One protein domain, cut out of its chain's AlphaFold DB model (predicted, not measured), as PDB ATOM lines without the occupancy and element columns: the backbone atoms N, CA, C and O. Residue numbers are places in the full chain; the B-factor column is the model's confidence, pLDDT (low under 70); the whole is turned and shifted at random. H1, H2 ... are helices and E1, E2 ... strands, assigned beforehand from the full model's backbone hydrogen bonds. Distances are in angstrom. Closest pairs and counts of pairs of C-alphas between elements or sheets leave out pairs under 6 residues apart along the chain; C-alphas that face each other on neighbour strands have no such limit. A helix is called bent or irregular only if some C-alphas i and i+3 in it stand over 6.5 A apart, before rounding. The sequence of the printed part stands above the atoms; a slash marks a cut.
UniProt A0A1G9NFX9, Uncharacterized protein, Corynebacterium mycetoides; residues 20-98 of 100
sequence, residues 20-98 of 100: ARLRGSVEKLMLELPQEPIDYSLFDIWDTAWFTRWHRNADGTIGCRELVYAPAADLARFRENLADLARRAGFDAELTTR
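AT A GLANCE: This is residues 20 to 98 of the 100 residues of an uncharacterized protein of Corynebacterium mycetoides (UniProt A0A1G9NFX9). Two helices, H1 and H2, lie side by side and run opposite ways, with the short strand E2 packed on H2 and the longer, bent strand E1 near E2. A long link, residues 32 to 61, loops away between H1 and E1, and its residues 39 to 48 stick out. The printed part has 79 residues in the order H1, E1, H2, E2, a mixed class of helices and strands, with no two named strands paired. It is only just compact, close to loose, with a radius of gyration of the C-alphas of 13.6 A, and spans 38 by 30 by 21 A.

HOW THE PARTS SIT: Start at H1, residues 20 to 31, whose residues 26 to 30 alone touch residues 78 to 82 of H2, residues 72 to 89. Their closest C-alphas, Leu 29 and Phe 78, are 6.6 A apart, at a shallow tilt of 16 degrees, opposite ways. Look next at E1, residues 62 to 71, which bends by 56 degrees at residue 67; its residues 62 to 63 pair antiparallel with residues 55 to 56. E1 and H2 meet only through their tight link. E2, residues 92 to 97, is near E1 and apart from H1; its closest C-alpha pair with H2 is Ala 93 and Ala 86, 6.0 A. Every O i to N i+4 pair is within hydrogen-bond range in H2, but 6 of 8 in H1.

IN THESE COORDINATES: Find C-alpha 20 at (12.172, 11.597, 26.810); H1 runs 18.1 A from there and is irregular, with C-alphas 21 and 24 7.1 A apart. E1 runs 27.2 A, H2 25.6 A, and E2 16.8 A to C-alpha 97 at (7.617, 7.672, 51.360).

THE WHOLE: The C-alphas of Ser 41 and Arg 88 are the farthest apart, 39.1 A. The printed part has no cut. The link from H1 to E1 is long, and pLDDT is under 70 at residues 35 to 40 and 42.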
ATOM      1  N   ALA A  20      13.474  12.194  27.148       97.38
ATOM      2  CA  ALA A  20      12.172  11.597  26.810       97.38
ATOM      3  C   ALA A  20      12.214  10.104  26.415       97.38
ATOM      4  O   ALA A  20      11.268   9.362  26.676       97.38
ATOM      5  N   ARG A  21      13.323   9.637  25.823       97.12
ATOM      6  CA  ARG A  21      13.527   8.223  25.452       97.12
ATOM      7  C   ARG A  21      13.559   7.264  26.651       97.12
ATOM      8  O   ARG A  21      13.356   6.072  26.462       97.12
ATOM      9  N   LEU A  22      13.839   7.765  27.857       98.00
ATOM     10  CA  LEU A  22      13.937   6.966  29.083       98.00
ATOM     11  C   LEU A  22      12.591   6.777  29.789       98.00
ATOM     12  O   LEU A  22      12.521   5.997  30.736       98.00
ATOM     13  N   ARG A  23      11.516   7.409  29.297       97.00
ATOM     14  CA  ARG A  23      10.151   7.226  29.811       97.00
ATOM     15  C   ARG A  23       9.804   5.749  30.016       97.00
ATOM     16  O   ARG A  23       9.426   5.354  31.112       97.00
ATOM     17  N   GLY A  24       9.998   4.932  28.980       96.88
ATOM     18  CA  GLY A  24       9.674   3.505  29.040       96.88
ATOM     19  C   GLY A  24      10.527   2.726  30.047       96.88
ATOM     20  O   GLY A  24      10.071   1.726  30.590       96.88
ATOM     21  N   SER A  25      11.750   3.181  30.338       97.50
ATOM     22  CA  SER A  25      12.596   2.572  31.369       97.50
ATOM     23  C   SER A  25      12.046   2.827  32.771       97.50
ATOM     24  O   SER A  25      12.001   1.899  33.571       97.50
ATOM     25  N   VAL A  26      11.584   4.049  33.054       97.00
ATOM     26  CA  VAL A  26      10.940   4.374  34.336       97.00
ATOM     27  C   VAL A  26       9.601   3.658  34.479       97.00
ATOM     28  O   VAL A  26       9.356   3.033  35.506       97.00
ATOM     29  N   GLU A  27       8.757   3.686  33.445       95.62
ATOM     30  CA  GLU A  27       7.466   2.982  33.464       95.62
ATOM     31  C   GLU A  27       7.662   1.475  33.684       95.62
ATOM     32  O   GLU A  27       6.914   0.859  34.437       95.62
ATOM     33  N   LYS A  28       8.722   0.879  33.121       95.75
ATOM     34  CA  LYS A  28       9.078  -0.516  33.402       95.75
ATOM     35  C   LYS A  28       9.404  -0.750  34.880       95.75
ATOM     36  O   LYS A  28       8.920  -1.730  35.433       95.75
ATOM     37  N   LEU A  29      10.176   0.131  35.520       95.94
ATOM     38  CA  LEU A  29      10.438   0.025  36.960       95.94
ATOM     39  C   LEU A  29       9.142   0.145  37.774       95.94
ATOM     40  O   LEU A  29       8.971  -0.571  38.755       95.94
ATOM     41  N   MET A  30       8.210   1.012  37.363       93.19
ATOM     42  CA  MET A  30       6.909   1.145  38.033       93.19
ATOM     43  C   MET A  30       6.080  -0.143  37.914       93.19
ATOM     44  O   MET A  30       5.433  -0.539  38.878       93.19
ATOM     45  N   LEU A  31       6.144  -0.833  36.770       91.38
ATOM     46  CA  LEU A  31       5.475  -2.123  36.558       91.38
ATOM     47  C   LEU A  31       6.072  -3.277  37.384       91.38
ATOM     48  O   LEU A  31       5.414  -4.301  37.550       91.38
ATOM     49  N   GLU A  32       7.296  -3.137  37.898       91.88
ATOM     50  CA  GLU A  32       7.919  -4.121  38.797       91.88
ATOM     51  C   GLU A  32       7.420  -4.002  40.248       91.88
ATOM     52  O   GLU A  32       7.696  -4.885  41.067       91.88
ATOM     53  N   LEU A  33       6.686  -2.932  40.584       90.69
ATOM     54  CA  LEU A  33       6.003  -2.821  41.869       90.69
ATOM     55  C   LEU A  33       4.815  -3.800  41.922       90.69
ATOM     56  O   LEU A  33       4.067  -3.901  40.941       90.69
ATOM     57  N   PRO A  34       4.603  -4.501  43.055       86.50
ATOM     58  CA  PRO A  34       3.477  -5.411  43.209       86.50
ATOM     59  C   PRO A  34       2.148  -4.710  42.916       86.50
ATOM     60  O   PRO A  34       1.831  -3.689  43.519       86.50
ATOM     61  N   GLN A  35       1.370  -5.276  41.994       69.44
ATOM     62  CA  GLN A  35       0.021  -4.805  41.695       69.44
ATOM     63  C   GLN A  35      -0.940  -5.485  42.669       69.44
ATOM     64  O   GLN A  35      -1.298  -6.650  42.484       69.44
ATOM     65  N   GLU A  36      -1.337  -4.789  43.730       68.19
ATOM     66  CA  GLU A  36      -2.508  -5.223  44.493       68.19
ATOM     67  C   GLU A  36      -3.781  -4.951  43.680       68.19
ATOM     68  O   GLU A  36      -3.787  -4.048  42.836       68.19
ATOM     69  N   PRO A  37      -4.866  -5.720  43.894       64.44
ATOM     70  CA  PRO A  37      -6.164  -5.382  43.335       64.44
ATOM     71  C   PRO A  37      -6.504  -3.948  43.729       64.44
ATOM     72  O   PRO A  37      -6.697  -3.640  44.903       64.44
ATOM     73  N   ILE A  38      -6.525  -3.068  42.734       63.84
ATOM     74  CA  ILE A  38      -6.831  -1.663  42.934       63.84
ATOM     75  C   ILE A  38      -8.293  -1.582  43.379       63.84
ATOM     76  O   ILE A  38      -9.196  -1.960  42.629       63.84
ATOM     77  N   ASP A  39      -8.535  -1.100  44.598       69.69
ATOM     78  CA  ASP A  39      -9.884  -0.751  45.028       69.69
ATOM     79  C   ASP A  39     -10.307   0.530  44.308       69.69
ATOM     80  O   ASP A  39     -10.025   1.646  44.746       69.69
ATOM     81  N   TYR A  40     -10.975   0.355  43.166       67.31
ATOM     82  CA  TYR A  40     -11.446   1.456  42.332       67.31
ATOM     83  C   TYR A  40     -12.398   2.414  43.067       67.31
ATOM     84  O   TYR A  40     -12.573   3.540  42.610       67.31
ATOM     85  N   SER A  41     -12.976   2.020  44.212       73.06
ATOM     86  CA  SER A  41     -13.811   2.913  45.026       73.06
ATOM     87  C   SER A  41     -13.024   4.050  45.690       73.06
ATOM     88  O   SER A  41     -13.615   5.062  46.061       73.06
ATOM     89  N   LEU A  42     -11.695   3.923  45.788       65.44
ATOM     90  CA  LEU A  42     -10.802   4.958  46.319       65.44
ATOM     91  C   LEU A  42     -10.493   6.075  45.311       65.44
ATOM     92  O   LEU A  42      -9.859   7.065  45.677       65.44
ATOM     93  N   PHE A  43     -10.908   5.925  44.051       70.12
ATOM     94  CA  PHE A  43     -10.535   6.826  42.968       70.12
ATOM     95  C   PHE A  43     -11.739   7.622  42.477       70.12
ATOM     96  O   PHE A  43     -12.725   7.066  41.995       70.12
ATOM     97  N   ASP A  44     -11.635   8.948  42.537       79.38
ATOM     98  CA  ASP A  44     -12.545   9.825  41.805       79.38
ATOM     99  C   ASP A  44     -12.186   9.767  40.314       79.38
ATOM    100  O   ASP A  44     -11.049  10.064  39.941       79.38
ATOM    101  N   ILE A  45     -13.133   9.375  39.458       75.00
ATOM    102  CA  ILE A  45     -12.915   9.231  38.011       75.00
ATOM    103  C   ILE A  45     -12.504  10.539  37.322       75.00
ATOM    104  O   ILE A  45     -11.909  10.481  36.246       75.00
ATOM    105  N   TRP A  46     -12.827  11.693  37.912       78.12
ATOM    106  CA  TRP A  46     -12.514  13.010  37.360       78.12
ATOM    107  C   TRP A  46     -11.151  13.520  37.822       78.12
ATOM    108  O   TRP A  46     -10.428  14.127  37.031       78.12
ATOM    109  N   ASP A  47     -10.771  13.222  39.065       72.19
ATOM    110  CA  ASP A  47      -9.551  13.770  39.669       72.19
ATOM    111  C   ASP A  47      -8.365  12.795  39.644       72.19
ATOM    112  O   ASP A  47      -7.197  13.212  39.633       72.19
ATOM    113  N   THR A  48      -8.637  11.492  39.557       74.50
ATOM    114  CA  THR A  48      -7.610  10.448  39.529       74.50
ATOM    115  C   THR A  48      -6.931  10.378  38.170       74.50
ATOM    116  O   THR A  48      -7.558  10.195  37.129       74.50
ATOM    117  N   ALA A  49      -5.602  10.454  38.171       72.06
ATOM    118  CA  ALA A  49      -4.809  10.149  36.991       72.06
ATOM    119  C   ALA A  49      -4.827   8.638  36.702       72.06
ATOM    120  O   ALA A  49      -4.342   7.846  37.502       72.06
ATOM    121  N   TRP A  50      -5.343   8.242  35.538       72.44
ATOM    122  CA  TRP A  50      -5.316   6.846  35.065       72.44
ATOM    123  C   TRP A  50      -3.960   6.439  34.471       72.44
ATOM    124  O   TRP A  50      -3.717   5.273  34.175       72.44
ATOM    125  N   PHE A  51      -3.097   7.422  34.241       78.94
ATOM    126  CA  PHE A  51      -1.787   7.288  33.629       78.94
ATOM    127  C   PHE A  51      -0.838   8.292  34.272       78.94
ATOM    128  O   PHE A  51      -1.265   9.360  34.715       78.94
ATOM    129  N   THR A  52       0.453   7.970  34.249       88.88
ATOM    130  CA  THR A  52       1.518   8.888  34.652       88.88
ATOM    131  C   THR A  52       1.396  10.212  33.896       88.88
ATOM    132  O   THR A  52       1.425  10.249  32.658       88.88
ATOM    133  N   ARG A  53       1.266  11.313  34.637       91.69
ATOM    134  CA  ARG A  53       1.174  12.684  34.131       91.69
ATOM    135  C   ARG A  53       2.569  13.227  33.838       91.69
ATOM    136  O   ARG A  53       3.106  14.093  34.527       91.69
ATOM    137  N   TRP A  54       3.143  12.727  32.750       95.88
ATOM    138  CA  TRP A  54       4.363  13.289  32.184       95.88
ATOM    139  C   TRP A  54       4.132  14.721  31.694       95.88
ATOM    140  O   TRP A  54       3.194  14.980  30.936       95.88
ATOM    141  N   HIS A  55       5.029  15.630  32.055       96.25
ATOM    142  CA  HIS A  55       5.127  16.962  31.464       96.25
ATOM    143  C   HIS A  55       6.444  17.104  30.700       96.25
ATOM    144  O   HIS A  55       7.384  16.335  30.900       96.25
ATOM    145  N   ARG A  56       6.489  18.066  29.775       97.81
ATOM    146  CA  ARG A  56       7.690  18.409  29.008       97.81
ATOM    147  C   ARG A  56       8.223  19.750  29.489       97.81
ATOM    148  O   ARG A  56       7.458  20.710  29.566       97.81
ATOM    149  N   ASN A  57       9.521  19.811  29.731       97.38
ATOM    150  CA  ASN A  57      10.243  21.043  30.001       97.38
ATOM    151  C   ASN A  57      10.563  21.780  28.694       97.38
ATOM    152  O   ASN A  57      10.502  21.212  27.598       97.38
ATOM    153  N   ALA A  58      10.920  23.062  28.806       97.06
ATOM    154  CA  ALA A  58      11.233  23.909  27.652       97.06
ATOM    155  C   ALA A  58      12.459  23.420  26.856       97.06
ATOM    156  O   ALA A  58      12.547  23.656  25.653       97.06
ATOM    157  N   ASP A  59      13.381  22.712  27.509       96.38
ATOM    158  CA  ASP A  59      14.575  22.111  26.905       96.38
ATOM    159  C   ASP A  59      14.310  20.741  26.241       96.38
ATOM    160  O   ASP A  59      15.221  20.118  25.694       96.38
ATOM    161  N   GLY A  60      13.060  20.266  26.265       96.50
ATOM    162  CA  GLY A  60      12.645  18.990  25.684       96.50
ATOM    163  C   GLY A  60      12.845  17.773  26.592       96.50
ATOM    164  O   GLY A  60      12.468  16.664  26.189       96.50
ATOM    165  N   THR A  61      13.386  17.952  27.800       98.50
ATOM    166  CA  THR A  61      13.354  16.923  28.845       98.50
ATOM    167  C   THR A  61      11.931  16.732  29.372       98.50
ATOM    168  O   THR A  61      11.013  17.493  29.044       98.50
ATOM    169  N   ILE A  62      11.711  15.657  30.122       98.44
ATOM    170  CA  ILE A  62      10.419  15.345  30.722       98.44
ATOM    171  C   ILE A  62      10.554  15.118  32.218       98.44
ATOM    172  O   ILE A  62      11.596  14.678  32.702       98.44
ATOM    173  N   GLY A  63       9.452  15.352  32.912       98.00
ATOM    174  CA  GLY A  63       9.316  15.096  34.332       98.00
ATOM    175  C   GLY A  63       7.934  14.564  34.675       98.00
ATOM    176  O   GLY A  63       7.022  14.548  33.839       98.00
ATOM    177  N   CYS A  64       7.767  14.116  35.911       97.12
ATOM    178  CA  CYS A  64       6.470  13.748  36.469       97.12
ATOM    179  C   CYS A  64       6.485  13.851  37.995       97.12
ATOM    180  O   CYS A  64       7.544  13.906  38.624       97.12
ATOM    181  N   ARG A  65       5.283  13.866  38.575       95.19
ATOM    182  CA  ARG A  65       5.062  13.749  40.013       95.19
ATOM    183  C   ARG A  65       3.919  12.774  40.245       95.19
ATOM    184  O   ARG A  65       2.767  13.129  40.015       95.19
ATOM    185  N   GLU A  66       4.238  11.558  40.676       92.12
ATOM    186  CA  GLU A  66       3.282  10.446  40.718       92.12
ATOM    187  C   GLU A  66       3.154   9.813  42.090       92.12
ATOM    188  O   GLU A  66       4.145   9.578  42.773       92.12
ATOM    189  N   LEU A  67       1.926   9.467  42.462       88.62
ATOM    190  CA  LEU A  67       1.637   8.701  43.667       88.62
ATOM    191  C   LEU A  67       1.659   7.203  43.344       88.62
ATOM    192  O   LEU A  67       0.976   6.754  42.427       88.62
ATOM    193  N   VAL A  68       2.415   6.431  44.121       88.44
ATOM    194  CA  VAL A  68       2.504   4.972  44.015       88.44
ATOM    195  C   VAL A  68       2.267   4.304  45.361       88.44
ATOM    196  O   VAL A  68       2.467   4.899  46.421       88.44
ATOM    197  N   TYR A  69       1.855   3.042  45.302       86.31
ATOM    198  CA  TYR A  69       1.518   2.224  46.455       86.31
ATOM    199  C   TYR A  69       2.200   0.870  46.310       86.31
ATOM    200  O   TYR A  69       2.019   0.202  45.296       86.31
ATOM    201  N   ALA A  70       3.007   0.484  47.294       88.25
ATOM    202  CA  ALA A  70       3.626  -0.836  47.343       88.25
ATOM    203  C   ALA A  70       4.130  -1.143  48.763       88.25
ATOM    204  O   ALA A  70       4.251  -0.227  49.588       88.25
ATOM    205  N   PRO A  71       4.456  -2.406  49.079       89.88
ATOM    206  CA  PRO A  71       5.164  -2.731  50.309       89.88
ATOM    207  C   PRO A  71       6.479  -1.947  50.426       89.88
ATOM    208  O   PRO A  71       7.172  -1.704  49.436       89.88
ATOM    209  N   ALA A  72       6.862  -1.584  51.651       90.12
ATOM    210  CA  ALA A  72       8.042  -0.752  51.901       90.12
ATOM    211  C   ALA A  72       9.342  -1.328  51.300       90.12
ATOM    212  O   ALA A  72      10.179  -0.578  50.799       90.12
ATOM    213  N   ALA A  73       9.497  -2.657  51.307       91.19
ATOM    214  CA  ALA A  73      10.654  -3.328  50.714       91.19
ATOM    215  C   ALA A  73      10.709  -3.173  49.182       91.19
ATOM    216  O   ALA A  73      11.784  -2.975  48.616       91.19
ATOM    217  N   ASP A  74       9.559  -3.218  48.508       93.19
ATOM    218  CA  ASP A  74       9.472  -3.022  47.061       93.19
ATOM    219  C   ASP A  74       9.715  -1.558  46.679       93.19
ATOM    220  O   ASP A  74      10.433  -1.293  45.717       93.19
ATOM    221  N   LEU A  75       9.219  -0.606  47.479       94.00
ATOM    222  CA  LEU A  75       9.528   0.820  47.315       94.00
ATOM    223  C   LEU A  75      11.020   1.122  47.513       94.00
ATOM    224  O   LEU A  75      11.576   1.950  46.792       94.00
ATOM    225  N   ALA A  76      11.686   0.454  48.460       94.38
ATOM    226  CA  ALA A  76      13.128   0.587  48.658       94.38
ATOM    227  C   ALA A  76      13.913   0.081  47.436       94.38
ATOM    228  O   ALA A  76      14.761   0.802  46.912       94.38
ATOM    229  N   ARG A  77      13.562  -1.100  46.911       95.81
ATOM    230  CA  ARG A  77      14.170  -1.644  45.684       95.81
ATOM    231  C   ARG A  77      13.921  -0.743  44.471       95.81
ATOM    232  O   ARG A  77      14.833  -0.479  43.692       95.81
ATOM    233  N   PHE A  78      12.698  -0.237  44.319       96.62
ATOM    234  CA  PHE A  78      12.352   0.709  43.259       96.62
ATOM    235  C   PHE A  78      13.182   1.996  43.352       96.62
ATOM    236  O   PHE A  78      13.735   2.434  42.344       96.62
ATOM    237  N   ARG A  79      13.327   2.569  44.555       97.19
ATOM    238  CA  ARG A  79      14.168   3.750  44.810       97.19
ATOM    239  C   ARG A  79      15.606   3.524  44.356       97.19
ATOM    240  O   ARG A  79      16.163   4.392  43.692       97.19
ATOM    241  N   GLU A  80      16.200   2.387  44.705       98.00
ATOM    242  CA  GLU A  80      17.578   2.052  44.326       98.00
ATOM    243  C   GLU A  80      17.742   1.968  42.805       98.00
ATOM    244  O   GLU A  80      18.642   2.596  42.242       98.00
ATOM    245  N   ASN A  81      16.836   1.256  42.129       98.12
ATOM    246  CA  ASN A  81      16.861   1.108  40.674       98.12
ATOM    247  C   ASN A  81      16.646   2.445  39.948       98.12
ATOM    248  O   ASN A  81      17.328   2.734  38.962       98.12
ATOM    249  N   LEU A  82      15.716   3.273  40.435       98.31
ATOM    250  CA  LEU A  82      15.442   4.590  39.867       98.31
ATOM    251  C   LEU A  82      16.623   5.544  40.077       98.31
ATOM    252  O   LEU A  82      17.037   6.204  39.128       98.31
ATOM    253  N   ALA A  83      17.207   5.577  41.279       98.19
ATOM    254  CA  ALA A  83      18.368   6.410  41.589       98.19
ATOM    255  C   ALA A  83      19.594   6.019  40.751       98.19
ATOM    256  O   ALA A  83      20.347   6.873  40.282       98.19
ATOM    257  N   ASP A  84      19.795   4.724  40.525       98.38
ATOM    258  CA  ASP A  84      20.865   4.240  39.668       98.38
ATOM    259  C   ASP A  84      20.637   4.602  38.188       98.38
ATOM    260  O   ASP A  84      21.567   5.079  37.531       98.38
ATOM    261  N   LEU A  85      19.408   4.474  37.673       98.38
ATOM    262  CA  LEU A  85      19.046   4.950  36.334       98.38
ATOM    263  C   LEU A  85      19.278   6.465  36.188       98.38
ATOM    264  O   LEU A  85      19.918   6.890  35.223       98.38
ATOM    265  N   ALA A  86      18.810   7.250  37.160       98.38
ATOM    266  CA  ALA A  86      18.966   8.701  37.238       98.38
ATOM    267  C   ALA A  86      20.438   9.115  37.194       98.38
ATOM    268  O   ALA A  86      20.856   9.870  36.315       98.38
ATOM    269  N   ARG A  87      21.265   8.504  38.048       98.38
ATOM    270  CA  ARG A  87      22.709   8.745  38.096       98.38
ATOM    271  C   ARG A  87      23.411   8.438  36.774       98.38
ATOM    272  O   ARG A  87      24.265   9.208  36.349       98.38
ATOM    273  N   ARG A  88      23.096   7.311  36.126       98.12
ATOM    274  CA  ARG A  88      23.739   6.925  34.854       98.12
ATOM    275  C   ARG A  88      23.353   7.846  33.697       98.12
ATOM    276  O   ARG A  88      24.133   7.999  32.761       98.12
ATOM    277  N   ALA A  89      22.141   8.392  33.728       97.31
ATOM    278  CA  ALA A  89      21.584   9.194  32.647       97.31
ATOM    279  C   ALA A  89      21.647  10.711  32.888       97.31
ATOM    280  O   ALA A  89      21.411  11.459  31.941       97.31
ATOM    281  N   GLY A  90      21.989  11.151  34.101       97.69
ATOM    282  CA  GLY A  90      22.147  12.559  34.462       97.69
ATOM    283  C   GLY A  90      20.826  13.319  34.592       97.69
ATOM    284  O   GLY A  90      20.739  14.431  34.084       97.69
ATOM    285  N   PHE A  91      19.810  12.717  35.219       98.50
ATOM    286  CA  PHE A  91      18.542  13.386  35.544       98.50
ATOM    287  C   PHE A  91      18.225  13.278  37.036       98.50
ATOM    288  O   PHE A  91      18.829  12.458  37.731       98.50
ATOM    289  N   ASP A  92      17.271  14.075  37.511       98.31
ATOM    290  CA  ASP A  92      16.879  14.104  38.916       98.31
ATOM    291  C   ASP A  92      15.703  13.161  39.162       98.31
ATOM    292  O   ASP A  92      14.707  13.169  38.433       98.31
ATOM    293  N   ALA A  93      15.827  12.324  40.190       98.31
ATOM    294  CA  ALA A  93      14.770  11.417  40.602       98.31
ATOM    295  C   ALA A  93      14.762  11.227  42.116       98.31
ATOM    296  O   ALA A  93      15.774  10.859  42.715       98.31
ATOM    297  N   GLU A  94      13.593  11.398  42.718       97.44
ATOM    298  CA  GLU A  94      13.368  11.188  44.139       97.44
ATOM    299  C   GLU A  94      12.128  10.318  44.369       97.44
ATOM    300  O   GLU A  94      11.178  10.303  43.584       97.44
ATOM    301  N   LEU A  95      12.154   9.565  45.468       96.62
ATOM    302  CA  LEU A  95      10.991   8.864  45.990       96.62
ATOM    303  C   LEU A  95      10.768   9.306  47.435       96.62
ATOM    304  O   LEU A  95      11.610   9.067  48.295       96.62
ATOM    305  N   THR A  96       9.615   9.863  47.758       95.50
ATOM    306  CA  THR A  96       9.288  10.283  49.124       95.50
ATOM    307  C   THR A  96       8.208   9.376  49.682       95.50
ATOM    308  O   THR A  96       7.060   9.408  49.249       95.50
ATOM    309  N   THR A  97       8.571   8.526  50.642       91.06
ATOM    310  CA  THR A  97       7.617   7.672  51.360       91.06
ATOM    311  C   THR A  97       6.901   8.485  52.424       91.06
ATOM    312  O   THR A  97       7.550   9.198  53.193       91.06
ATOM    313  N   ARG A  98       5.579   8.344  52.527       77.88
ATOM    314  CA  ARG A  98       4.844   8.907  53.660       77.88
ATOM    315  C   ARG A  98       5.201   8.093  54.904       77.88
ATOM    316  O   ARG A  98       4.915   6.900  54.950       77.88
TER     317      ARG A  98